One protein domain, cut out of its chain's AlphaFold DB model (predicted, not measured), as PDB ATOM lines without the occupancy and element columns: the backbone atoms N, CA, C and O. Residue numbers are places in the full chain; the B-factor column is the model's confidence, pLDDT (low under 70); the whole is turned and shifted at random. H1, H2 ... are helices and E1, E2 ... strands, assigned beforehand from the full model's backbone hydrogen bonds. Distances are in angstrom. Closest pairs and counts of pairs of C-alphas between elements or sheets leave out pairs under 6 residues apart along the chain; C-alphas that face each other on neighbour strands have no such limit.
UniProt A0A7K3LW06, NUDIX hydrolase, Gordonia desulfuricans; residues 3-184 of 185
ATOM      1  N   LEU A   3     -13.356  -1.454 -43.696       98.06
ATOM      2  CA  LEU A   3     -13.830  -0.198 -43.126       98.06
ATOM      3  C   LEU A   3     -13.766   0.925 -44.158       98.06
ATOM      4  O   LEU A   3     -12.694   1.292 -44.631       98.06
ATOM      5  N   VAL A   4     -14.914   1.521 -44.456       98.06
ATOM      6  CA  VAL A   4     -15.003   2.769 -45.217       98.06
ATOM      7  C   VAL A   4     -15.077   3.920 -44.213       98.06
ATOM      8  O   VAL A   4     -16.158   4.342 -43.805       98.06
ATOM      9  N   ALA A   5     -13.907   4.376 -43.763       98.25
ATOM     10  CA  ALA A   5     -13.774   5.554 -42.911       98.25
ATOM     11  C   ALA A   5     -13.858   6.826 -43.767       98.25
ATOM     12  O   ALA A   5     -13.165   6.935 -44.779       98.25
ATOM     13  N   LEU A   6     -14.721   7.761 -43.383       98.44
ATOM     14  CA  LEU A   6     -15.114   8.917 -44.181       98.44
ATOM     15  C   LEU A   6     -14.942  10.210 -43.395       98.44
ATOM     16  O   LEU A   6     -15.233  10.275 -42.206       98.44
ATOM     17  N   THR A   7     -14.557  11.266 -44.092       98.25
ATOM     18  CA  THR A   7     -14.669  12.633 -43.586       98.25
ATOM     19  C   THR A   7     -15.102  13.553 -44.720       98.25
ATOM     20  O   THR A   7     -14.951  13.212 -45.897       98.25
ATOM     21  N   TYR A   8     -15.678  14.700 -44.385       98.12
ATOM     22  CA  TYR A   8     -15.960  15.753 -45.348       98.12
ATOM     23  C   TYR A   8     -14.966  16.885 -45.139       98.12
ATOM     24  O   TYR A   8     -14.920  17.458 -44.057       98.12
ATOM     25  N   ASP A   9     -14.192  17.214 -46.168       95.88
ATOM     26  CA  ASP A   9     -13.312  18.376 -46.137       95.88
ATOM     27  C   ASP A   9     -14.067  19.604 -46.679       95.88
ATOM     28  O   ASP A   9     -14.318  19.668 -47.890       95.88
ATOM     29  N   PRO A  10     -14.417  20.589 -45.828       92.31
ATOM     30  CA  PRO A  10     -15.121  21.797 -46.256       92.31
ATOM     31  C   PRO A  10     -14.248  22.727 -47.111       92.31
ATOM     32  O   PRO A  10     -14.781  23.519 -47.890       92.31
ATOM     33  N   THR A  11     -12.916  22.618 -47.032       92.00
ATOM     34  CA  THR A  11     -11.993  23.444 -47.825       92.00
ATOM     35  C   THR A  11     -12.021  23.026 -49.290       92.00
ATOM     36  O   THR A  11     -12.183  23.858 -50.183       92.00
ATOM     37  N   THR A  12     -11.890  21.723 -49.555       94.19
ATOM     38  CA  THR A  12     -11.947  21.189 -50.927       94.19
ATOM     39  C   THR A  12     -13.360  20.817 -51.370       94.19
ATOM     40  O   THR A  12     -13.583  20.552 -52.554       94.19
ATOM     41  N   ARG A  13     -14.322  20.826 -50.439       95.25
ATOM     42  CA  ARG A  13     -15.720  20.409 -50.609       95.25
ATOM     43  C   ARG A  13     -15.843  18.988 -51.142       95.25
ATOM     44  O   ARG A  13     -16.605  18.711 -52.074       95.25
ATOM     45  N   ARG A  14     -15.063  18.074 -50.566       96.81
ATOM     46  CA  ARG A  14     -15.005  16.668 -50.982       96.81
ATOM     47  C   ARG A  14     -15.276  15.734 -49.818       96.81
ATOM     48  O   ARG A  14     -14.765  15.911 -48.720       96.81
ATOM     49  N   VAL A  15     -16.032  14.680 -50.111       97.88
ATOM     50  CA  VAL A  15     -16.064  13.482 -49.270       97.88
ATOM     51  C   VAL A  15     -14.761  12.737 -49.502       97.88
ATOM     52  O   VAL A  15     -14.440  12.395 -50.645       97.88
ATOM     53  N   LEU A  16     -14.019  12.490 -48.435       97.94
ATOM     54  CA  LEU A  16     -12.770  11.751 -48.457       97.94
ATOM     55  C   LEU A  16     -12.966  10.389 -47.800       97.94
ATOM     56  O   LEU A  16     -13.718  10.256 -46.838       97.94
ATOM     57  N   VAL A  17     -12.264   9.388 -48.318       97.56
ATOM     58  CA  VAL A  17     -12.169   8.047 -47.751       97.56
ATOM     59  C   VAL A  17     -10.744   7.792 -47.281       97.56
ATOM     60  O   VAL A  17      -9.778   8.117 -47.980       97.56
ATOM     61  N   ALA A  18     -10.628   7.210 -46.095       97.06
ATOM     62  CA  ALA A  18      -9.358   6.834 -45.512       97.06
ATOM     63  C   ALA A  18      -8.821   5.555 -46.165       97.06
ATOM     64  O   ALA A  18      -9.527   4.560 -46.340       97.06
ATOM     65  N   THR A  19      -7.548   5.593 -46.530       96.12
ATOM     66  CA  THR A  19      -6.787   4.474 -47.085       96.12
ATOM     67  C   THR A  19      -5.415   4.442 -46.434       96.12
ATOM     68  O   THR A  19      -4.968   5.457 -45.909       96.12
ATOM     69  N   HIS A  20      -4.727   3.312 -46.477       94.75
ATOM     70  CA  HIS A  20      -3.332   3.229 -46.061       94.75
ATOM     71  C   HIS A  20      -2.523   2.424 -47.070       94.75
ATOM     72  O   HIS A  20      -3.066   1.659 -47.877       94.75
ATOM     73  N   ASP A  21      -1.216   2.634 -47.034       93.50
ATOM     74  CA  ASP A  21      -0.269   1.918 -47.870       93.50
ATOM     75  C   ASP A  21      -0.154   0.465 -47.363       93.50
ATOM     76  O   ASP A  21      -0.039   0.214 -46.162       93.50
ATOM     77  N   ARG A  22      -0.234  -0.521 -48.268       87.56
ATOM     78  CA  ARG A  22      -0.096  -1.948 -47.905       87.56
ATOM     79  C   ARG A  22       1.337  -2.305 -47.507       87.56
ATOM     80  O   ARG A  22       1.560  -3.232 -46.735       87.56
ATOM     81  N   THR A  23       2.302  -1.603 -48.087       84.69
ATOM     82  CA  THR A  23       3.743  -1.782 -47.889       84.69
ATOM     83  C   THR A  23       4.425  -0.413 -47.915       84.69
ATOM     84  O   THR A  23       3.892   0.483 -48.563       84.69
ATOM     85  N   PRO A  24       5.610  -0.236 -47.304       78.75
ATOM     86  CA  PRO A  24       6.303   1.059 -47.283       78.75
ATOM     87  C   PRO A  24       6.562   1.669 -48.672       78.75
ATOM     88  O   PRO A  24       6.432   2.873 -48.845       78.75
ATOM     89  N   ASP A  25       6.842   0.832 -49.677       80.12
ATOM     90  CA  ASP A  25       7.090   1.259 -51.065       80.12
ATOM     91  C   ASP A  25       5.823   1.216 -51.946       80.12
ATOM     92  O   ASP A  25       5.897   1.079 -53.170       80.12
ATOM     93  N   ALA A  26       4.637   1.257 -51.329       80.50
ATOM     94  CA  ALA A  26       3.361   1.157 -52.030       80.50
ATOM     95  C   ALA A  26       3.162   2.300 -53.028       80.50
ATOM     96  O   ALA A  26       3.333   3.484 -52.726       80.50
ATOM     97  N   THR A  27       2.682   1.946 -54.216       83.00
ATOM     98  CA  THR A  27       2.086   2.928 -55.114       83.00
ATOM     99  C   THR A  27       0.638   3.193 -54.708       83.00
ATOM    100  O   THR A  27       0.038   2.471 -53.915       83.00
ATOM    101  N   GLU A  28       0.002   4.194 -55.316       78.31
ATOM    102  CA  GLU A  28      -1.414   4.474 -55.055       78.31
ATOM    103  C   GLU A  28      -2.342   3.277 -55.349       78.31
ATOM    104  O   GLU A  28      -3.393   3.155 -54.725       78.31
ATOM    105  N   ARG A  29      -1.947   2.370 -56.258       83.00
ATOM    106  CA  ARG A  29      -2.707   1.144 -56.560       83.00
ATOM    107  C   ARG A  29      -2.586   0.074 -55.479       83.00
ATOM    108  O   ARG A  29      -3.446  -0.797 -55.407       83.00
ATOM    109  N   ASP A  30      -1.551   0.149 -54.651       88.06
ATOM    110  CA  ASP A  30      -1.307  -0.771 -53.541       88.06
ATOM    111  C   ASP A  30      -1.985  -0.304 -52.249       88.06
ATOM    112  O   ASP A  30      -1.919  -0.990 -51.231       88.06
ATOM    113  N   ARG A  31      -2.659   0.851 -52.277       93.25
ATOM    114  CA  ARG A  31      -3.431   1.338 -51.137       93.25
ATOM    115  C   ARG A  31      -4.651   0.479 -50.892       93.25
ATOM    116  O   ARG A  31      -5.286  -0.021 -51.822       93.25
ATOM    117  N   MET A  32      -5.024   0.371 -49.628       95.06
ATOM    118  CA  MET A  32      -6.172  -0.405 -49.193       95.06
ATOM    119  C   MET A  32      -6.989   0.334 -48.131       95.06
ATOM    120  O   MET A  32      -6.526   1.298 -47.527       95.06
ATOM    121  N   LEU A  33      -8.240  -0.093 -47.956       96.69
ATOM    122  CA  LEU A  33      -9.077   0.326 -46.843       96.69
ATOM    123  C   LEU A  33      -8.565  -0.324 -45.551       96.69
ATOM    124  O   LEU A  33      -8.102  -1.470 -45.615       96.69
ATOM    125  N   PRO A  34      -8.714   0.342 -44.392       96.50
ATOM    126  CA  PRO A  34      -8.501  -0.304 -43.106       96.50
ATOM    127  C   PRO A  34      -9.374  -1.558 -42.969       96.50
ATOM    128  O   PRO A  34     -10.491  -1.634 -43.496       96.50
ATOM    129  N   THR A  35      -8.860  -2.558 -42.259       94.69
ATOM    130  CA  THR A  35      -9.539  -3.844 -42.071       94.69
ATOM    131  C   THR A  35      -9.913  -4.024 -40.609       94.69
ATOM    132  O   THR A  35      -9.078  -3.885 -39.725       94.69
ATOM    133  N   VAL A  36     -11.181  -4.343 -40.369       94.62
ATOM    134  CA  VAL A  36     -11.720  -4.677 -39.049       94.62
ATOM    135  C   VAL A  36     -11.694  -6.187 -38.889       94.62
ATOM    136  O   VAL A  36     -12.333  -6.910 -39.659       94.62
ATOM    137  N   GLU A  37     -10.975  -6.662 -37.889       93.19
ATOM    138  CA  GLU A  37     -11.054  -8.046 -37.432       93.19
ATOM    139  C   GLU A  37     -12.074  -8.114 -36.303       93.19
ATOM    140  O   GLU A  37     -12.006  -7.313 -35.381       93.19
ATOM    141  N   GLU A  38     -13.025  -9.037 -36.363       88.00
ATOM    142  CA  GLU A  38     -14.005  -9.195 -35.289       88.00
ATOM    143  C   GLU A  38     -13.493 -10.196 -34.264       88.00
ATOM    144  O   GLU A  38     -13.117 -11.318 -34.615       88.00
ATOM    145  N   HIS A  39     -13.514  -9.810 -32.992       91.56
ATOM    146  CA  HIS A  39     -13.241 -10.722 -31.890       91.56
ATOM    147  C   HIS A  39     -14.537 -11.080 -31.145       91.56
ATOM    148  O   HIS A  39     -15.414 -10.227 -30.983       91.56
ATOM    149  N   PRO A  40     -14.692 -12.329 -30.661       92.50
ATOM    150  CA  PRO A  40     -15.881 -12.732 -29.915       92.50
ATOM    151  C   PRO A  40     -16.160 -11.810 -28.719       92.50
ATOM    152  O   PRO A  40     -15.310 -11.639 -27.848       92.50
ATOM    153  N   GLY A  41     -17.365 -11.236 -28.673       92.56
ATOM    154  CA  GLY A  41     -17.804 -10.341 -27.597       92.56
ATOM    155  C   GLY A  41     -17.276  -8.903 -27.679       92.56
ATOM    156  O   GLY A  41     -17.622  -8.094 -26.819       92.56
ATOM    157  N   GLU A  42     -16.477  -8.560 -28.694       94.12
ATOM    158  CA  GLU A  42     -15.994  -7.194 -28.911       94.12
ATOM    159  C   GLU A  42     -17.118  -6.311 -29.491       94.12
ATOM    160  O   GLU A  42     -17.728  -6.673 -30.502       94.12
ATOM    161  N   PRO A  43     -17.415  -5.142 -28.892       92.44
ATOM    162  CA  PRO A  43     -18.353  -4.197 -29.484       92.44
ATOM    163  C   PRO A  43     -17.845  -3.688 -30.844       92.44
ATOM    164  O   PRO A  43     -16.657  -3.375 -30.958       92.44
ATOM    165  N   PRO A  44     -18.720  -3.468 -31.846       91.06
ATOM    166  CA  PRO A  44     -18.301  -2.983 -33.165       91.06
ATOM    167  C   PRO A  44     -17.465  -1.696 -33.121       91.06
ATOM    168  O   PRO A  44     -16.504  -1.550 -33.869       91.06
ATOM    169  N   ALA A  45     -17.790  -0.779 -32.203       92.44
ATOM    170  CA  ALA A  45     -17.035   0.457 -32.009       92.44
ATOM    171  C   ALA A  45     -15.579   0.210 -31.576       92.44
ATOM    172  O   ALA A  45     -14.678   0.891 -32.059       92.44
ATOM    173  N   ALA A  46     -15.343  -0.779 -30.709       94.12
ATOM    174  CA  ALA A  46     -14.002  -1.140 -30.255       94.12
ATOM    175  C   ALA A  46     -13.189  -1.790 -31.385       94.12
ATOM    176  O   ALA A  46     -12.034  -1.423 -31.593       94.12
ATOM    177  N   ALA A  47     -13.819  -2.664 -32.177       95.12
ATOM    178  CA  ALA A  47     -13.180  -3.282 -33.335       95.12
ATOM    179  C   ALA A  47     -12.781  -2.236 -34.397       95.12
ATOM    180  O   ALA A  47     -11.672  -2.282 -34.936       95.12
ATOM    181  N   VAL A  48     -13.650  -1.250 -34.662       95.94
ATOM    182  CA  VAL A  48     -13.347  -0.116 -35.553       95.94
ATOM    183  C   VAL A  48     -12.206   0.741 -35.002       95.94
ATOM    184  O   VAL A  48     -11.265   1.024 -35.742       95.94
ATOM    185  N   ALA A  49     -12.250   1.115 -33.720       94.75
ATOM    186  CA  ALA A  49     -11.189   1.902 -33.088       94.75
ATOM    187  C   ALA A  49      -9.832   1.183 -33.159       94.75
ATOM    188  O   ALA A  49      -8.835   1.777 -33.562       94.75
ATOM    189  N   ARG A  50      -9.798  -0.125 -32.872       95.06
ATOM    190  CA  ARG A  50      -8.584  -0.941 -32.998       95.06
ATOM    191  C   ARG A  50      -8.055  -0.965 -34.430       95.06
ATOM    192  O   ARG A  50      -6.852  -0.823 -34.621       95.06
ATOM    193  N   ALA A  51      -8.925  -1.124 -35.426       95.44
ATOM    194  CA  ALA A  51      -8.521  -1.108 -36.831       95.44
ATOM    195  C   ALA A  51      -7.889   0.236 -37.236       95.44
ATOM    196  O   ALA A  51      -6.886   0.261 -37.944       95.44
ATOM    197  N   LEU A  52      -8.442   1.352 -36.763       95.94
ATOM    198  CA  LEU A  52      -7.945   2.701 -37.050       95.94
ATOM    199  C   LEU A  52      -6.634   3.030 -36.326       95.94
ATOM    200  O   LEU A  52      -5.750   3.645 -36.922       95.94
ATOM    201  N   ALA A  53      -6.457   2.535 -35.100       95.12
ATOM    202  CA  ALA A  53      -5.206   2.678 -34.361       95.12
ATOM    203  C   ALA A  53      -4.017   2.034 -35.104       95.12
ATOM    204  O   ALA A  53      -2.898   2.536 -35.035       95.12
ATOM    205  N   THR A  54      -4.246   0.976 -35.899       91.88
ATOM    206  CA  THR A  54      -3.179   0.373 -36.731       91.88
ATOM    207  C   THR A  54      -2.649   1.299 -37.828       91.88
ATOM    208  O   THR A  54      -1.562   1.064 -38.348       91.88
ATOM    209  N   VAL A  55      -3.400   2.352 -38.166       92.38
ATOM    210  CA  VAL A  55      -3.028   3.400 -39.131       92.38
ATOM    211  C   VAL A  55      -2.885   4.769 -38.445       92.38
ATOM    212  O   VAL A  55      -3.013   5.822 -39.073       92.38
ATOM    213  N   GLY A  56      -2.631   4.750 -37.132       92.75
ATOM    214  CA  GLY A  56      -2.306   5.921 -36.323       92.75
ATOM    215  C   GLY A  56      -3.486   6.823 -35.962       92.75
ATOM    216  O   GLY A  56      -3.251   7.919 -35.463       92.75
ATOM    217  N   VAL A  57      -4.733   6.420 -36.231       95.69
ATOM    218  CA  VAL A  57      -5.930   7.201 -35.877       95.69
ATOM    219  C   VAL A  57      -6.515   6.675 -34.568       95.69
ATOM    220  O   VAL A  57      -7.207   5.660 -34.561       95.69
ATOM    221  N   ASP A  58      -6.267   7.400 -33.478       95.12
ATOM    222  CA  ASP A  58      -6.781   7.079 -32.134       95.12
ATOM    223  C   ASP A  58      -8.116   7.778 -31.809       95.12
ATOM    224  O   ASP A  58      -8.734   7.532 -30.771       95.12
ATOM    225  N   GLU A  59      -8.573   8.661 -32.699       95.00
ATOM    226  CA  GLU A  59      -9.851   9.359 -32.574       95.00
ATOM    227  C   GLU A  59     -11.036   8.393 -32.643       95.00
ATOM    228  O   GLU A  59     -11.094   7.478 -33.471       95.00
ATOM    229  N   VAL A  60     -12.039   8.648 -31.804       94.00
ATOM    230  CA  VAL A  60     -13.294   7.898 -31.844       94.00
ATOM    231  C   VAL A  60     -14.128   8.401 -33.027       94.00
ATOM    232  O   VAL A  60     -14.318   9.616 -33.154       94.00
ATOM    233  N   PRO A  61     -14.665   7.512 -33.888       96.75
ATOM    234  CA  PRO A  61     -15.584   7.925 -34.940       96.75
ATOM    235  C   PRO A  61     -16.793   8.670 -34.373       96.75
ATOM    236  O   PRO A  61     -17.420   8.200 -33.421       96.75
ATOM    237  N   THR A  62     -17.184   9.780 -34.998       96.50
ATOM    238  CA  THR A  62     -18.409  10.506 -34.626       96.50
ATOM    239  C   THR A  62     -19.646   9.631 -34.811       96.50
ATOM    240  O   THR A  62     -20.599   9.697 -34.036       96.50
ATOM    241  N   ALA A  63     -19.646   8.812 -35.860       97.19
ATOM    242  CA  ALA A  63     -20.658   7.798 -36.081       97.19
ATOM    243  C   ALA A  63     -20.051   6.593 -36.798       97.19
ATOM    244  O   ALA A  63     -19.032   6.695 -37.481       97.19
ATOM    245  N   LEU A  64     -20.695   5.442 -36.645       97.50
ATOM    246  CA  LEU A  64     -20.321   4.220 -37.337       97.50
ATOM    247  C   LEU A  64     -21.532   3.323 -37.531       97.50
ATOM    248  O   LEU A  64     -22.549   3.448 -36.846       97.50
ATOM    249  N   GLY A  65     -21.395   2.371 -38.439       96.19
ATOM    250  CA  GLY A  65     -22.391   1.336 -38.629       96.19
ATOM    251  C   GLY A  65     -21.948   0.292 -39.634       96.19
ATOM    252  O   GLY A  65     -20.830   0.302 -40.149       96.19
ATOM    253  N   GLN A  66     -22.862  -0.619 -39.931       95.31
ATOM    254  CA  GLN A  66     -22.636  -1.701 -40.876       95.31
ATOM    255  C   GLN A  66     -23.441  -1.460 -42.162       95.31
ATOM    256  O   GLN A  66     -24.594  -1.012 -42.118       95.31
ATOM    257  N   LEU A  67     -22.813  -1.711 -43.313       95.31
ATOM    258  CA  LEU A  67     -23.459  -1.656 -44.633       95.31
ATOM    259  C   LEU A  67     -23.820  -3.050 -45.141       95.31
ATOM    260  O   LEU A  67     -24.853  -3.223 -45.779       95.31
ATOM    261  N   SER A  68     -22.977  -4.042 -44.858       94.19
ATOM    262  CA  SER A  68     -23.172  -5.435 -45.263       94.19
ATOM    263  C   SER A  68     -22.458  -6.382 -44.299       94.19
ATOM    264  O   SER A  68     -21.743  -5.942 -43.401       94.19
ATOM    265  N   ALA A  69     -22.578  -7.694 -44.514       90.75
ATOM    266  CA  ALA A  69     -21.865  -8.707 -43.729       90.75
ATOM    267  C   ALA A  69     -20.328  -8.560 -43.746       90.75
ATOM    268  O   ALA A  69     -19.658  -9.149 -42.908       90.75
ATOM    269  N   ILE A  70     -19.755  -7.803 -44.691       92.38
ATOM    270  CA  ILE A  70     -18.299  -7.658 -44.832       92.38
ATOM    271  C   ILE A  70     -17.813  -6.206 -44.876       92.38
ATOM    272  O   ILE A  70     -16.601  -6.000 -44.971       92.38
ATOM    273  N   THR A  71     -18.706  -5.217 -44.788       96.75
ATOM    274  CA  THR A  71     -18.365  -3.792 -44.920       96.75
ATOM    275  C   THR A  71     -18.978  -2.968 -43.792       96.75
ATOM    276  O   THR A  71     -20.199  -2.959 -43.600       96.75
ATOM    277  N   MET A  72     -18.125  -2.219 -43.101       97.69
ATOM    278  CA  MET A  72     -18.490  -1.214 -42.104       97.69
ATOM    279  C   MET A  72     -18.191   0.191 -42.619       97.69
ATOM    280  O   MET A  72     -17.356   0.378 -43.507       97.69
ATOM    281  N   TRP A  73     -18.845   1.184 -42.032       98.19
ATOM    282  CA  TRP A  73     -18.552   2.594 -42.252       98.19
ATOM    283  C   TRP A  73     -18.292   3.296 -40.923       98.19
ATOM    284  O   TRP A  73     -18.827   2.904 -39.884       98.19
ATOM    285  N   ALA A  74     -17.480   4.341 -40.982       98.38
ATOM    286  CA  ALA A  74     -17.216   5.248 -39.876       98.38
ATOM    287  C   ALA A  74     -17.091   6.666 -40.430       98.38
ATOM    288  O   ALA A  74     -16.559   6.844 -41.526       98.38
ATOM    289  N   THR A  75     -17.573   7.667 -39.708       98.50
ATOM    290  CA  THR A  75     -17.403   9.076 -40.071       98.50
ATOM    291  C   THR A  75     -16.603   9.820 -39.017       98.50
ATOM    292  O   THR A  75     -16.686   9.521 -37.827       98.50
ATOM    293  N   PHE A  76     -15.860  10.816 -39.481       98.00
ATOM    294  CA  PHE A  76     -15.093  11.738 -38.661       98.00
ATOM    295  C   PHE A  76     -15.383  13.163 -39.085       98.00
ATOM    296  O   PHE A  76     -15.485  13.465 -40.282       98.00
ATOM    297  N   TRP A  77     -15.459  14.047 -38.104       96.38
ATOM    298  CA  TRP A  77     -15.468  15.474 -38.374       96.38
ATOM    299  C   TRP A  77     -14.075  15.953 -38.779       96.38
ATOM    300  O   TRP A  77     -13.063  15.418 -38.331       96.38
ATOM    301  N   ALA A  78     -14.032  16.959 -39.653       91.81
ATOM    302  CA  ALA A  78     -12.790  17.453 -40.244       91.81
ATOM    303  C   ALA A  78     -11.798  18.027 -39.214       91.81
ATOM    304  O   ALA A  78     -10.599  18.076 -39.482       91.81
ATOM    305  N   ASP A  79     -12.305  18.470 -38.059       91.75
ATOM    306  CA  ASP A  79     -11.546  19.062 -36.956       91.75
ATOM    307  C   ASP A  79     -10.959  18.027 -35.980       91.75
ATOM    308  O   ASP A  79     -10.186  18.402 -35.098       91.75
ATOM    309  N   GLN A  80     -11.276  16.736 -36.134       94.12
ATOM    310  CA  GLN A  80     -10.669  15.667 -35.338       94.12
ATOM    311  C   GLN A  80      -9.215  15.396 -35.751       94.12
ATOM    312  O   GLN A  80      -8.810  15.636 -36.894       94.12
ATOM    313  N   ALA A  81      -8.421  14.829 -34.836       93.25
ATOM    314  CA  ALA A  81      -7.021  14.461 -35.061       93.25
ATOM    315  C   ALA A  81      -6.854  13.187 -35.925       93.25
ATOM    316  O   ALA A  81      -6.204  12.220 -35.538       93.25
ATOM    317  N   ILE A  82      -7.445  13.185 -37.123       94.56
ATOM    318  CA  ILE A  82      -7.480  12.045 -38.061       94.56
ATOM    319  C   ILE A  82      -6.428  12.128 -39.176       94.56
ATOM    320  O   ILE A  82      -6.320  11.238 -40.024       94.56
ATOM    321  N   TRP A  83      -5.675  13.224 -39.223       94.06
ATOM    322  CA  TRP A  83      -4.701  13.532 -40.268       94.06
ATOM    323  C   TRP A  83      -3.309  13.042 -39.852       94.06
ATOM    324  O   TRP A  83      -2.467  13.820 -39.404       94.06
ATOM    325  N   THR A  84      -3.083  11.732 -39.954       93.19
ATOM    326  CA  THR A  84      -1.873  11.060 -39.450       93.19
ATOM    327  C   THR A  84      -0.892  10.738 -40.582       93.19
ATOM    328  O   THR A  84      -1.225  10.813 -41.767       93.19
ATOM    329  N   ALA A  85       0.344  10.374 -40.230       89.75
ATOM    330  CA  ALA A  85       1.377  10.044 -41.213       89.75
ATOM    331  C   ALA A  85       1.103   8.735 -41.974       89.75
ATOM    332  O   ALA A  85       1.538   8.613 -43.123       89.75
ATOM    333  N   ASP A  86       0.356   7.802 -41.383       91.38
ATOM    334  CA  ASP A  86       0.143   6.448 -41.917       91.38
ATOM    335  C   ASP A  86      -1.177   6.298 -42.683       91.38
ATOM    336  O   ASP A  86      -1.368   5.337 -43.432       91.38
ATOM    337  N   ILE A  87      -2.076   7.280 -42.565       94.12
ATOM    338  CA  ILE A  87      -3.341   7.313 -43.292       94.12
ATOM    339  C   ILE A  87      -3.299   8.307 -44.458       94.12
ATOM    340  O   ILE A  87      -2.611   9.332 -44.460       94.12
ATOM    341  N   ARG A  88      -4.041   7.990 -45.512       94.12
ATOM    342  CA  ARG A  88      -4.186   8.790 -46.728       94.12
ATOM    343  C   ARG A  88      -5.665   8.990 -46.998       94.12
ATOM    344  O   ARG A  88      -6.381   8.044 -47.322       94.12
ATOM    345  N   TRP A  89      -6.095  10.238 -46.910       95.31
ATOM    346  CA  TRP A  89      -7.449  10.654 -47.242       95.31
ATOM    347  C   TRP A  89      -7.517  11.030 -48.719       95.31
ATOM    348  O   TRP A  89      -6.792  11.911 -49.180       95.31
ATOM    349  N   ALA A  90      -8.361  10.338 -49.478       93.75
ATOM    350  CA  ALA A  90      -8.526  10.564 -50.911       93.75
ATOM    351  C   ALA A  90     -10.008  10.762 -51.258       93.75
ATOM    352  O   ALA A  90     -10.852  10.188 -50.574       93.75
ATOM    353  N   PRO A  91     -10.356  11.507 -52.323       94.94
ATOM    354  CA  PRO A  91     -11.751  11.689 -52.716       94.94
ATOM    355  C   PRO A  91     -12.493  10.358 -52.884       94.94
ATOM    356  O   PRO A  91     -11.986   9.428 -53.514       94.94
ATOM    357  N   ALA A  92     -13.702  10.252 -52.339       93.81
ATOM    358  CA  ALA A  92     -14.511   9.035 -52.424       93.81
ATOM    359  C   ALA A  92     -14.964   8.721 -53.866       93.81
ATOM    360  O   ALA A  92     -15.216   7.566 -54.195       93.81
ATOM    361  N   ASP A  93     -15.012   9.730 -54.742       90.25
ATOM    362  CA  ASP A  93     -15.296   9.625 -56.181       90.25
ATOM    363  C   ASP A  93     -14.034   9.406 -57.041       90.25
ATOM    364  O   ASP A  93     -14.056   9.568 -58.266       90.25
ATOM    365  N   ARG A  94     -12.906   9.043 -56.416       87.19
ATOM    366  CA  ARG A  94     -11.635   8.803 -57.110       87.19
ATOM    367  C   ARG A  94     -11.747   7.738 -58.200       87.19
ATOM    368  O   ARG A  94     -12.375   6.696 -58.043       87.19
ATOM    369  N   ARG A  95     -11.020   7.977 -59.296       80.94
ATOM    370  CA  ARG A  95     -10.946   7.072 -60.458       80.94
ATOM    371  C   ARG A  95      -9.854   6.007 -60.352       80.94
ATOM    372  O   ARG A  95      -9.831   5.078 -61.152       80.94
ATOM    373  N   ARG A  96      -8.907   6.167 -59.424       85.12
ATOM    374  CA  ARG A  96      -7.751   5.272 -59.292       85.12
ATOM    375  C   ARG A  96      -8.116   4.032 -58.474       85.12
ATOM    376  O   ARG A  96      -8.823   4.126 -57.472       85.12
ATOM    377  N   SER A  97      -7.640   2.872 -58.920       88.56
ATOM    378  CA  SER A  97      -7.904   1.582 -58.276       88.56
ATOM    379  C   SER A  97      -7.187   1.464 -56.928       88.56
ATOM    380  O   SER A  97      -6.058   1.929 -56.811       88.56
ATOM    381  N   LEU A  98      -7.820   0.823 -55.944       92.56
ATOM    382  CA  LEU A  98      -7.157   0.279 -54.751       92.56
ATOM    383  C   LEU A  98      -6.758  -1.173 -54.972       92.56
ATOM    384  O   LEU A  98      -7.223  -1.814 -55.917       92.56
ATOM    385  N   ALA A  99      -5.972  -1.690 -54.037       92.44
ATOM    386  CA  ALA A  99      -5.679  -3.101 -53.929       92.44
ATOM    387  C   ALA A  99      -6.965  -3.926 -53.749       92.44
ATOM    388  O   ALA A  99      -7.937  -3.490 -53.122       92.44
ATOM    389  N   PHE A 100      -6.926  -5.157 -54.265       92.69
ATOM    390  CA  PHE A 100      -8.032  -6.113 -54.211       92.69
ATOM    391  C   PHE A 100      -9.317  -5.547 -54.846       92.69
ATOM    392  O   PHE A 100      -9.282  -4.949 -55.918       92.69
ATOM    393  N   ASP A 101     -10.461  -5.747 -54.202       93.75
ATOM    394  CA  ASP A 101     -11.781  -5.263 -54.610       93.75
ATOM    395  C   ASP A 101     -12.188  -3.970 -53.873       93.75
ATOM    396  O   ASP A 101     -13.355  -3.574 -53.875       93.75
ATOM    397  N   HIS A 102     -11.243  -3.283 -53.224       95.38
ATOM    398  CA  HIS A 102     -11.558  -2.148 -52.356       95.38
ATOM    399  C   HIS A 102     -12.136  -0.946 -53.112       95.38
ATOM    400  O   HIS A 102     -12.875  -0.155 -52.532       95.38
ATOM    401  N   THR A 103     -11.853  -0.803 -54.410       94.94
ATOM    402  CA  THR A 103     -12.541   0.200 -55.238       94.94
ATOM    403  C   THR A 103     -14.033  -0.092 -55.347       94.94
ATOM    404  O   THR A 103     -14.826   0.822 -55.140       94.94
ATOM    405  N   THR A 104     -14.419  -1.344 -55.600       94.81
ATOM    406  CA  THR A 104     -15.830  -1.757 -55.644       94.81
ATOM    407  C   THR A 104     -16.502  -1.502 -54.300       94.81
ATOM    408  O   THR A 104     -17.558  -0.888 -54.249       94.81
ATOM    409  N   VAL A 105     -15.827  -1.838 -53.198       96.62
ATOM    410  CA  VAL A 105     -16.340  -1.610 -51.837       96.62
ATOM    411  C   VAL A 105     -16.608  -0.129 -51.561       96.62
ATOM    412  O   VAL A 105     -17.630   0.197 -50.964       96.62
ATOM    413  N   VAL A 106     -15.733   0.779 -52.005       96.19
ATOM    414  CA  VAL A 106     -15.969   2.229 -51.872       96.19
ATOM    415  C   VAL A 106     -17.157   2.681 -52.723       96.19
ATOM    416  O   VAL A 106     -17.959   3.482 -52.247       96.19
ATOM    417  N   VAL A 107     -17.297   2.177 -53.952       95.69
ATOM    418  CA  VAL A 107     -18.425   2.513 -54.843       95.69
ATOM    419  C   VAL A 107     -19.756   2.048 -54.250       95.69
ATOM    420  O   VAL A 107     -20.703   2.836 -54.171       95.69
ATOM    421  N   ASP A 108     -19.813   0.807 -53.774       96.38
ATOM    422  CA  ASP A 108     -21.004   0.231 -53.150       96.38
ATOM    423  C   ASP A 108     -21.355   0.984 -51.866       96.38
ATOM    424  O   ASP A 108     -22.507   1.368 -51.653       96.38
ATOM    425  N   ALA A 109     -20.350   1.278 -51.033       97.06
ATOM    426  CA  ALA A 109     -20.554   2.024 -49.801       97.06
ATOM    427  C   ALA A 109     -21.053   3.444 -50.057       97.06
ATOM    428  O   ALA A 109     -21.980   3.900 -49.396       97.06
ATOM    429  N   ARG A 110     -20.480   4.134 -51.045       96.69
ATOM    430  CA  ARG A 110     -20.911   5.472 -51.456       96.69
ATOM    431  C   ARG A 110     -22.368   5.465 -51.916       96.69
ATOM    432  O   ARG A 110     -23.115   6.355 -51.526       96.69
ATOM    433  N   THR A 111     -22.771   4.451 -52.679       95.81
ATOM    434  CA  THR A 111     -24.156   4.282 -53.139       95.81
ATOM    435  C   THR A 111     -25.105   4.059 -51.960       95.81
ATOM    436  O   THR A 111     -26.068   4.804 -51.803       95.81
ATOM    437  N   ALA A 112     -24.791   3.117 -51.067       97.25
ATOM    438  CA  ALA A 112     -25.618   2.826 -49.894       97.25
ATOM    439  C   ALA A 112     -25.709   4.010 -48.912       97.25
ATOM    440  O   ALA A 112     -26.751   4.259 -48.310       97.25
ATOM    441  N   LEU A 113     -24.622   4.762 -48.736       97.94
ATOM    442  CA  LEU A 113     -24.599   5.943 -47.872       97.94
ATOM    443  C   LEU A 113     -25.302   7.149 -48.505       97.94
ATOM    444  O   LEU A 113     -25.847   7.972 -47.773       97.94
ATOM    445  N   ALA A 114     -25.363   7.240 -49.836       97.44
ATOM    446  CA  ALA A 114     -26.154   8.259 -50.524       97.44
ATOM    447  C   ALA A 114     -27.651   8.147 -50.191       97.44
ATOM    448  O   ALA A 114     -28.316   9.164 -50.021       97.44
ATOM    449  N   GLU A 115     -28.166   6.922 -50.055       96.00
ATOM    450  CA  GLU A 115     -29.556   6.662 -49.653       96.00
ATOM    451  C   GLU A 115     -29.828   7.068 -48.198       96.00
ATOM    452  O   GLU A 115     -30.947   7.448 -47.854       96.00
ATOM    453  N   ARG A 116     -28.798   7.020 -47.345       97.25
ATOM    454  CA  ARG A 116     -28.873   7.423 -45.933       97.25
ATOM    455  C   ARG A 116     -28.692   8.922 -45.735       97.25
ATOM    456  O   ARG A 116     -29.217   9.475 -44.772       97.25
ATOM    457  N   LEU A 117     -27.944   9.581 -46.615       97.38
ATOM    458  CA  LEU A 117     -27.674  11.008 -46.520       97.38
ATOM    459  C   LEU A 117     -28.997  11.790 -46.477       97.38
ATOM    460  O   LEU A 117     -29.834  11.657 -47.371       97.38
ATOM    461  N   TRP A 118     -29.165  12.606 -45.434       96.62
ATOM    462  CA  TRP A 118     -30.358  13.415 -45.143       96.62
ATOM    463  C   TRP A 118     -31.593  12.665 -44.623       96.62
ATOM    464  O   TRP A 118     -32.603  13.311 -44.350       96.62
ATOM    465  N   HIS A 119     -31.528  11.341 -44.457       95.06
ATOM    466  CA  HIS A 119     -32.619  10.528 -43.889       95.06
ATOM    467  C   HIS A 119     -32.199   9.808 -42.608       95.06
ATOM    468  O   HIS A 119     -32.995   9.641 -41.689       95.06
ATOM    469  N   ASP A 120     -30.933   9.408 -42.526       96.31
ATOM    470  CA  ASP A 120     -30.324   8.828 -41.338       96.31
ATOM    471  C   ASP A 120     -29.629   9.935 -40.541       96.31
ATOM    472  O   ASP A 120     -28.617  10.501 -40.973       96.31
ATOM    473  N   ARG A 121     -30.181  10.267 -39.370       95.31
ATOM    474  CA  ARG A 121     -29.649  11.338 -38.515       95.31
ATOM    475  C   ARG A 121     -28.225  11.045 -38.043       95.31
ATOM    476  O   ARG A 121     -27.418  11.967 -38.001       95.31
ATOM    477  N   VAL A 122     -27.911   9.795 -37.705       95.75
ATOM    478  CA  VAL A 122     -26.605   9.398 -37.153       95.75
ATOM    479  C   VAL A 122     -25.509   9.597 -38.197       95.75
ATOM    480  O   VAL A 122     -24.512  10.268 -37.932       95.75
ATOM    481  N   PHE A 123     -25.725   9.091 -39.407       97.69
ATOM    482  CA  PHE A 123     -24.809   9.269 -40.525       97.69
ATOM    483  C   PHE A 123     -24.710  10.736 -40.950       97.69
ATOM    484  O   PHE A 123     -23.606  11.260 -41.088       97.69
ATOM    485  N   THR A 124     -25.849  11.417 -41.109       97.75
ATOM    486  CA  THR A 124     -25.873  12.811 -41.571       97.75
ATOM    487  C   THR A 124     -25.145  13.729 -40.589       97.75
ATOM    488  O   THR A 124     -24.284  14.500 -41.004       97.75
ATOM    489  N   HIS A 125     -25.411  13.617 -39.286       96.94
ATOM    490  CA  HIS A 125     -24.674  14.348 -38.248       96.94
ATOM    491  C   HIS A 125     -23.183  13.987 -38.250       96.94
ATOM    492  O   HIS A 125     -22.311  14.857 -38.203       96.94
ATOM    493  N   GLY A 126     -22.882  12.692 -38.361       97.25
ATOM    494  CA  GLY A 126     -21.517  12.192 -38.368       97.25
ATOM    495  C   GLY A 126     -20.663  12.737 -39.516       97.25
ATOM    496  O   GLY A 126     -19.481  12.972 -39.302       97.25
ATOM    497  N   ILE A 127     -21.225  12.941 -40.712       97.94
ATOM    498  CA  ILE A 127     -20.463  13.428 -41.876       97.94
ATOM    499  C   ILE A 127     -20.480  14.954 -42.033       97.94
ATOM    500  O   ILE A 127     -19.573  15.506 -42.646       97.94
ATOM    501  N   THR A 128     -21.493  15.646 -41.503       96.88
ATOM    502  CA  THR A 128     -21.652  17.099 -41.704       96.88
ATOM    503  C   THR A 128     -20.918  17.964 -40.685       96.88
ATOM    504  O   THR A 128     -20.670  19.131 -40.970       96.88
ATOM    505  N   GLY A 129     -20.562  17.435 -39.513       94.00
ATOM    506  CA  GLY A 129     -20.053  18.279 -38.429       94.00
ATOM    507  C   GLY A 129     -21.166  18.832 -37.546       94.00
ATOM    508  O   GLY A 129     -22.350  18.569 -37.745       94.00
ATOM    509  N   ARG A 130     -20.783  19.658 -36.566       92.56
ATOM    510  CA  ARG A 130     -21.736  20.387 -35.705       92.56
ATOM    511  C   ARG A 130     -22.538  21.431 -36.487       92.56
ATOM    512  O   ARG A 130     -23.689  21.712 -36.151       92.56
ATOM    513  N   HIS A 131     -21.910  22.013 -37.504       93.88
ATOM    514  CA  HIS A 131     -22.473  23.028 -38.381       93.88
ATOM    515  C   HIS A 131     -21.917  22.882 -39.799       93.88
ATOM    516  O   HIS A 131     -20.764  22.495 -39.979       93.88
ATOM    517  N   PHE A 132     -22.725  23.231 -40.794       95.88
ATOM    518  CA  PHE A 132     -22.365  23.175 -42.211       95.88
ATOM    519  C   PHE A 132     -23.208  24.170 -43.006       95.88
ATOM    520  O   PHE A 132     -24.265  24.609 -42.548       95.88
ATOM    521  N   THR A 133     -22.760  24.547 -44.196       96.12
ATOM    522  CA  THR A 133     -23.502  25.458 -45.075       96.12
ATOM    523  C   THR A 133     -24.373  24.699 -46.083       96.12
ATOM    524  O   THR A 133     -24.111  23.534 -46.389       96.12
ATOM    525  N   THR A 134     -25.377  25.352 -46.679       96.38
ATOM    526  CA  THR A 134     -26.121  24.789 -47.826       96.38
ATOM    527  C   THR A 134     -25.171  24.395 -48.960       96.38
ATOM    528  O   THR A 134     -25.349  23.347 -49.578       96.38
ATOM    529  N   THR A 135     -24.104  25.169 -49.191       95.25
ATOM    530  CA  THR A 135     -23.079  24.828 -50.185       95.25
ATOM    531  C   THR A 135     -22.365  23.515 -49.858       95.25
ATOM    532  O   THR A 135     -22.124  22.709 -50.761       95.25
ATOM    533  N   ASP A 136     -22.073  23.260 -48.582       96.62
ATOM    534  CA  ASP A 136     -21.492  21.988 -48.147       96.62
ATOM    535  C   ASP A 136     -22.479  20.836 -48.351       96.62
ATOM    536  O   ASP A 136     -22.105  19.770 -48.836       96.62
ATOM    537  N   ALA A 137     -23.762  21.061 -48.065       97.38
ATOM    538  CA  ALA A 137     -24.815  20.069 -48.255       97.38
ATOM    539  C   ALA A 137     -25.033  19.700 -49.736       97.38
ATOM    540  O   ALA A 137     -25.204  18.520 -50.069       97.38
ATOM    541  N   VAL A 138     -24.955  20.673 -50.648       97.12
ATOM    542  CA  VAL A 138     -24.939  20.418 -52.100       97.12
ATOM    543  C   VAL A 138     -23.706  19.605 -52.485       97.12
ATOM    544  O   VAL A 138     -23.826  18.583 -53.167       97.12
ATOM    545  N   ALA A 139     -22.524  20.004 -52.011       96.69
ATOM    546  CA  ALA A 139     -21.277  19.305 -52.305       96.69
ATOM    547  C   ALA A 139     -21.257  17.867 -51.762       96.69
ATOM    548  O   ALA A 139     -20.791  16.967 -52.457       96.69
ATOM    549  N   LEU A 140     -21.804  17.625 -50.569       97.56
ATOM    550  CA  LEU A 140     -22.012  16.292 -50.000       97.56
ATOM    551  C   LEU A 140     -22.953  15.463 -50.871       97.56
ATOM    552  O   LEU A 140     -22.624  14.335 -51.237       97.56
ATOM    553  N   THR A 141     -24.093  16.035 -51.264       97.25
ATOM    554  CA  THR A 141     -25.078  15.343 -52.107       97.25
ATOM    555  C   THR A 141     -24.460  14.927 -53.437       97.25
ATOM    556  O   THR A 141     -24.541  13.755 -53.809       97.25
ATOM    557  N   LYS A 142     -23.751  15.836 -54.113       95.75
ATOM    558  CA  LYS A 142     -22.982  15.532 -55.329       95.75
ATOM    559  C   LYS A 142     -21.855  14.533 -55.061       95.75
ATOM    560  O   LYS A 142     -21.640  13.604 -55.839       95.75
ATOM    561  N   GLY A 143     -21.163  14.685 -53.939       94.56
ATOM    562  CA  GLY A 143     -20.086  13.815 -53.484       94.56
ATOM    563  C   GLY A 143     -20.524  12.362 -53.354       94.56
ATOM    564  O   GLY A 143     -19.793  11.493 -53.811       94.56
ATOM    565  N   PHE A 144     -21.727  12.088 -52.845       95.88
ATOM    566  CA  PHE A 144     -22.269  10.731 -52.699       95.88
ATOM    567  C   PHE A 144     -23.033  10.231 -53.936       95.88
ATOM    568  O   PHE A 144     -22.823   9.101 -54.366       95.88
ATOM    569  N   THR A 145     -23.872  11.061 -54.556       94.12
ATOM    570  CA  THR A 145     -24.763  10.630 -55.656       94.12
ATOM    571  C   THR A 145     -24.155  10.803 -57.048       94.12
ATOM    572  O   THR A 145     -24.529  10.109 -57.986       94.12
ATOM    573  N   GLY A 146     -23.221  11.743 -57.210       92.56
ATOM    574  CA  GLY A 146     -22.757  12.225 -58.513       92.56
ATOM    575  C   GLY A 146     -23.751  13.134 -59.247       92.56
ATOM    576  O   GLY A 146     -23.402  13.645 -60.308       92.56
ATOM    577  N   ALA A 147     -24.954  13.347 -58.709       90.81
ATOM    578  CA  ALA A 147     -25.972  14.200 -59.309       90.81
ATOM    579  C   ALA A 147     -25.776  15.672 -58.916       90.81
ATOM    580  O   ALA A 147     -25.371  15.982 -57.794       90.81
ATOM    581  N   GLU A 148     -26.095  16.578 -59.839       91.81
ATOM    582  CA  GLU A 148     -26.243  17.999 -59.525       91.81
ATOM    583  C   GLU A 148     -27.568  18.216 -58.783       91.81
ATOM    584  O   GLU A 148     -28.601  17.666 -59.171       91.81
ATOM    585  N   VAL A 149     -27.535  19.023 -57.727       93.31
ATOM    586  CA  VAL A 149     -28.719  19.428 -56.958       93.31
ATOM    587  C   VAL A 149     -28.671  20.927 -56.711       93.31
ATOM    588  O   VAL A 149     -27.588  21.513 -56.668       93.31
ATOM    589  N   THR A 150     -29.839  21.546 -56.569       92.81
ATOM    590  CA  THR A 150     -29.939  22.985 -56.319       92.81
ATOM    591  C   THR A 150     -30.001  23.284 -54.825       92.81
ATOM    592  O   THR A 150     -30.479  22.459 -54.040       92.81
ATOM    593  N   ASP A 151     -29.562  24.483 -54.436       91.31
ATOM    594  CA  ASP A 151     -29.667  24.964 -53.055       91.31
ATOM    595  C   ASP A 151     -31.116  24.858 -52.528       91.31
ATOM    596  O   ASP A 151     -31.299  24.225 -51.486       91.31
ATOM    597  N   PRO A 152     -32.172  25.337 -53.234       94.31
ATOM    598  CA  PRO A 152     -33.548  25.215 -52.747       94.31
ATOM    599  C   PRO A 152     -34.008  23.776 -52.484       94.31
ATOM    600  O   PRO A 152     -34.710  23.530 -51.501       94.31
ATOM    601  N   ASP A 153     -33.623  22.818 -53.331       94.31
ATOM    602  CA  ASP A 153     -33.993  21.408 -53.147       94.31
ATOM    603  C   ASP A 153     -33.352  20.827 -51.884       94.31
ATOM    604  O   ASP A 153     -34.010  20.129 -51.104       94.31
ATOM    605  N   VAL A 154     -32.072  21.140 -51.672       95.19
ATOM    606  CA  VAL A 154     -31.327  20.700 -50.493       95.19
ATOM    607  C   VAL A 154     -31.888  21.356 -49.238       95.19
ATOM    608  O   VAL A 154     -32.231  20.641 -48.301       95.19
ATOM    609  N   GLU A 155     -32.093  22.670 -49.217       96.00
ATOM    610  CA  GLU A 155     -32.667  23.358 -48.055       96.00
ATOM    611  C   GLU A 155     -34.058  22.828 -47.689       96.00
ATOM    612  O   GLU A 155     -34.335  22.552 -46.522       96.00
ATOM    613  N   ASN A 156     -34.931  22.604 -48.677       96.44
ATOM    614  CA  ASN A 156     -36.258  22.027 -48.447       96.44
ATOM    615  C   ASN A 156     -36.205  20.625 -47.834       96.44
ATOM    616  O   ASN A 156     -37.136  20.222 -47.132       96.44
ATOM    617  N   ARG A 157     -35.142  19.866 -48.109       95.69
ATOM    618  CA  ARG A 157     -34.881  18.576 -47.469       95.69
ATOM    619  C   ARG A 157     -34.320  18.759 -46.058       95.69
ATOM    620  O   ARG A 157     -34.826  18.110 -45.149       95.69
ATOM    621  N   LEU A 158     -33.360  19.662 -45.856       96.88
ATOM    622  CA  LEU A 158     -32.745  19.940 -44.552       96.88
ATOM    623  C   LEU A 158     -33.760  20.440 -43.511       96.88
ATOM    624  O   LEU A 158     -33.741  19.960 -42.381       96.88
ATOM    625  N   ARG A 159     -34.712  21.307 -43.894       96.56
ATOM    626  CA  ARG A 159     -35.788  21.803 -43.000       96.56
ATOM    627  C   ARG A 159     -36.672  20.702 -42.408       96.56
ATOM    628  O   ARG A 159     -37.392  20.955 -41.449       96.56
ATOM    629  N   LYS A 160     -36.662  19.505 -43.000       95.62
ATOM    630  CA  LYS A 160     -37.462  18.352 -42.560       95.62
ATOM    631  C   LYS A 160     -36.698  17.424 -41.615       95.62
ATOM    632  O   LYS A 160     -37.272  16.439 -41.166       95.62
ATOM    633  N   ILE A 161     -35.414  17.684 -41.363       95.75
ATOM    634  CA  ILE A 161     -34.579  16.833 -40.518       95.75
ATOM    635  C   ILE A 161     -34.744  17.258 -39.059       95.75
ATOM    636  O   ILE A 161     -34.344  18.354 -38.666       95.75
ATOM    637  N   ASP A 162     -35.283  16.356 -38.241       93.31
ATOM    638  CA  ASP A 162     -35.436  16.588 -36.807       93.31
ATOM    639  C   ASP A 162     -34.086  16.851 -36.128       93.31
ATOM    640  O   ASP A 162     -33.117  16.095 -36.264       93.31
ATOM    641  N   GLY A 163     -34.038  17.930 -35.347       93.38
ATOM    642  CA  GLY A 163     -32.834  18.365 -34.649       93.38
ATOM    643  C   GLY A 163     -31.865  19.174 -35.510       93.38
ATOM    644  O   GLY A 163     -30.818  19.550 -34.994       93.38
ATOM    645  N   LEU A 164     -32.180  19.500 -36.766       96.88
ATOM    646  CA  LEU A 164     -31.382  20.414 -37.583       96.88
ATOM    647  C   LEU A 164     -32.049  21.795 -37.659       96.88
ATOM    648  O   LEU A 164     -33.210  21.912 -38.041       96.88
ATOM    649  N   ALA A 165     -31.311  22.845 -37.303       96.19
ATOM    650  CA  ALA A 165     -31.808  24.216 -37.295       96.19
ATOM    651  C   ALA A 165     -31.144  25.065 -38.387       96.19
ATOM    652  O   ALA A 165     -29.921  25.046 -38.546       96.19
ATOM    653  N   GLU A 166     -31.961  25.851 -39.087       95.94
ATOM    654  CA  GLU A 166     -31.513  26.937 -39.959       95.94
ATOM    655  C   GLU A 166     -31.068  28.119 -39.081       95.94
ATOM    656  O   GLU A 166     -31.857  28.647 -38.295       95.94
ATOM    657  N   VAL A 167     -29.794  28.507 -39.159       94.12
ATOM    658  CA  VAL A 167     -29.216  29.586 -38.335       94.12
ATOM    659  C   VAL A 167     -29.296  30.941 -39.047       94.12
ATOM    660  O   VAL A 167     -29.369  31.975 -38.386       94.12
ATOM    661  N   GLY A 168     -29.307  30.940 -40.381       89.62
ATOM    662  CA  GLY A 168     -29.280  32.140 -41.222       89.62
ATOM    663  C   GLY A 168     -28.027  32.197 -42.107       89.62
ATOM    664  O   GLY A 168     -27.354  31.184 -42.257       89.62
ATOM    665  N   PRO A 169     -27.698  33.341 -42.727       89.56
ATOM    666  CA  PRO A 169     -26.562  33.443 -43.645       89.56
ATOM    667  C   PRO A 169     -25.217  33.202 -42.942       89.56
ATOM    668  O   PRO A 169     -24.972  33.727 -41.855       89.56
ATOM    669  N   SER A 170     -24.326  32.438 -43.579       86.69
ATOM    670  CA  SER A 170     -22.963  32.206 -43.093       86.69
ATOM    671  C   SER A 170     -22.121  33.495 -43.148       86.69
ATOM    672  O   SER A 170     -22.062  34.131 -44.204       86.69
ATOM    673  N   PRO A 171     -21.447  33.891 -42.053       75.31
ATOM    674  CA  PRO A 171     -20.754  35.179 -41.961       75.31
ATOM    675  C   PRO A 171     -19.502  35.295 -42.851       75.31
ATOM    676  O   PRO A 171     -19.094  36.409 -43.166       75.31
ATOM    677  N   ASP A 172     -18.924  34.174 -43.296       68.38
ATOM    678  CA  ASP A 172     -17.596  34.131 -43.936       68.38
ATOM    679  C   ASP A 172     -17.629  34.011 -45.472       68.38
ATOM    680  O   ASP A 172     -16.644  33.635 -46.113       68.38
ATOM    681  N   ALA A 173     -18.760  34.312 -46.109       62.69
ATOM    682  CA  ALA A 173     -18.867  34.225 -47.559       62.69
ATOM    683  C   ALA A 173     -18.380  35.513 -48.238       62.69
ATOM    684  O   ALA A 173     -19.015  36.559 -48.145       62.69
ATOM    685  N   GLY A 174     -17.299  35.432 -49.016       59.25
ATOM    686  CA  GLY A 174     -16.849  36.498 -49.928       59.25
ATOM    687  C   GLY A 174     -17.782  36.748 -51.132       59.25
ATOM    688  O   GLY A 174     -17.303  37.074 -52.215       59.25
ATOM    689  N   GLY A 175     -19.094  36.535 -50.968       68.12
ATOM    690  CA  GLY A 175     -20.173  36.561 -51.965       68.12
ATOM    691  C   GLY A 175     -21.547  36.403 -51.283       68.12
ATOM    692  O   GLY A 175     -21.627  36.600 -50.069       68.12
ATOM    693  N   PRO A 176     -22.640  36.052 -51.999       76.06
ATOM    694  CA  PRO A 176     -23.910  35.728 -51.349       76.06
ATOM    695  C   PRO A 176     -23.699  34.625 -50.311       76.06
ATOM    696  O   PRO A 176     -23.197  33.548 -50.633       76.06
ATOM    697  N   ALA A 177     -24.036  34.925 -49.061       84.88
ATOM    698  CA  ALA A 177     -23.795  34.024 -47.952       84.88
ATOM    699  C   ALA A 177     -24.700  32.790 -48.040       84.88
ATOM    700  O   ALA A 177     -25.922  32.953 -48.035       84.88
ATOM    701  N   PRO A 178     -24.141  31.566 -48.096       91.06
ATOM    702  CA  PRO A 178     -24.956  30.368 -48.043       91.06
ATOM    703  C   PRO A 178     -25.573  30.233 -46.653       91.06
ATOM    704  O   PRO A 178     -24.974  30.638 -45.653       91.06
ATOM    705  N   THR A 179     -26.752  29.630 -46.578       95.44
ATOM    706  CA  THR A 179     -27.429  29.368 -45.308       95.44
ATOM    707  C   THR A 179     -26.586  28.433 -44.439       95.44
ATOM    708  O   THR A 179     -26.093  27.406 -44.904       95.44
ATOM    709  N   LEU A 180     -26.400  28.801 -43.176       96.06
ATOM    710  CA  LEU A 180     -25.732  28.029 -42.142       96.06
ATOM    711  C   LEU A 180     -26.755  27.153 -41.417       96.06
ATOM    712  O   LEU A 180     -27.795  27.628 -40.957       96.06
ATOM    713  N   TRP A 181     -26.413  25.883 -41.265       97.12
ATOM    714  CA  TRP A 181     -27.187  24.873 -40.563       97.12
ATOM    715  C   TRP A 181     -26.423  24.401 -39.337       97.12
ATOM    716  O   TRP A 181     -25.194  24.299 -39.358       97.12
ATOM    717  N   ARG A 182     -27.146  24.098 -38.261       96.69
ATOM    718  CA  ARG A 182     -26.553  23.616 -37.012       96.69
ATOM    719  C   ARG A 182     -27.412  22.534 -36.390       96.69
ATOM    720  O   ARG A 182     -28.631  22.678 -36.296       96.69
ATOM    721  N   TRP A 183     -26.766  21.482 -35.905       95.06
ATOM    722  CA  TRP A 183     -27.446  20.464 -35.119       95.06
ATOM    723  C   TRP A 183     -27.783  20.983 -33.722       95.06
ATOM    724  O   TRP A 183     -26.953  21.559 -33.019       95.06
ATOM    725  N   SER A 184     -29.030  20.766 -33.331       85.62
ATOM    726  CA  SER A 184     -29.525  20.910 -31.970       85.62
ATOM    727  C   SER A 184     -28.954  19.730 -31.195       85.62
ATOM    728  O   SER A 184     -29.308  18.582 -31.481       85.62
TER     729      SER A 184
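Overview. This is residues 3 to 184 of the 185 residues of the protein "NUDIX hydrolase" of Gordonia desulfuricans (UniProt A0A7K3LW06). A strongly twisted five-stranded sheet has H2, H3 and H4 over one face and H1 over the other; towards one end of the long axis, H3 and H4 also meet a smaller three-stranded sheet, with H5 beside H4. The 182 printed residues hold five named helices and eight named strands, in the order E1 E2 H1 E3 E4 E5 H2 H3 E6 H4 H5 E7 E8. The large sheet runs E3 E4 E1 E2 E5, mixed; the small one runs E6 E8 E7, antiparallel. The class is mixed, helices and strands; the whole is compact, with a radius of gyration of the C-alphas of 16.6 A and spans of 47 by 36 by 27 A.

Along the chain. Find C-alpha 3 at (-13.830, -0.198, -43.126), where E1, residues 3 to 9, begins and runs 18.8 A. Beside it look for E2, residues 14 to 21, 21.1 A long, and E4, residues 71 to 76; E3, residues 63 to 68, and E5, residues 87 to 91, are the edge strands. H1 is residues 44 to 53. H2, residues 102 to 116, runs 20.8 A from C-alpha 102 at (-11.558, -2.148, -52.356). Then come H3, residues 121 to 128, E6, residues 131 to 133, H4, residues 134 to 145, 16.2 A, H5, residues 151 to 158, and E7, residues 164 to 169. E8, residues 179 to 183, ends at (-27.446, 20.464, -35.119).

Arrangement. Start at E4 and E1, parallel, with N 6 and O 74 at 2.8 A. The hairpin E1 and E2 has N 16 and O 7 at 2.8 A; E2 and E5, antiparallel, have N 88 and O 19 at 2.7 A; the hairpin E3 and E4 has N 75 and O 63 at 2.8 A. H2 runs across the strands, 65 degrees to E1 on the local plane, C-alphas Val 4 and Val 106 being closest at 6.7 A. H1 is on the opposite face, at a height over the sheet of 9.3 A. H2 touches H4 with residues 110 to 114 alone, C-alphas Ala 114 and Phe 144 being closest at 5.1 A. H4 and H5 touch, about perpendicular at 83 degrees, C-alphas Thr 134 and Asp 151 being closest at 6.3 A. In the small sheet, N 181 and O 132 of E8 and E6 are 2.8 A apart, and N 167 and O 180 of the hairpin E7 and E8 also 2.8 A. Two split strand-helix-strand units, each two strands of one sheet that are not neighbours, with helices between them along the chain, are E2, H1, E3, with E4 and E1 between its strands in the sheet, and E6, H4 H5, E7, with E8 between its strands; both have right-handed crossovers. Every O i to N i+4 pair is within hydrogen-bond range in H1, H3, H4 and H5; H2 has 10 of 11.

Size, cuts and confidence. The C-alphas of Pro 40 and Gly 175, the two farthest apart, are 54.2 A apart. The printed part has no cut, and the link E2 to H1, residues 22 to 43, is long. Its mean pLDDT is 93.2; look for values under 70 at residues 172 to 175.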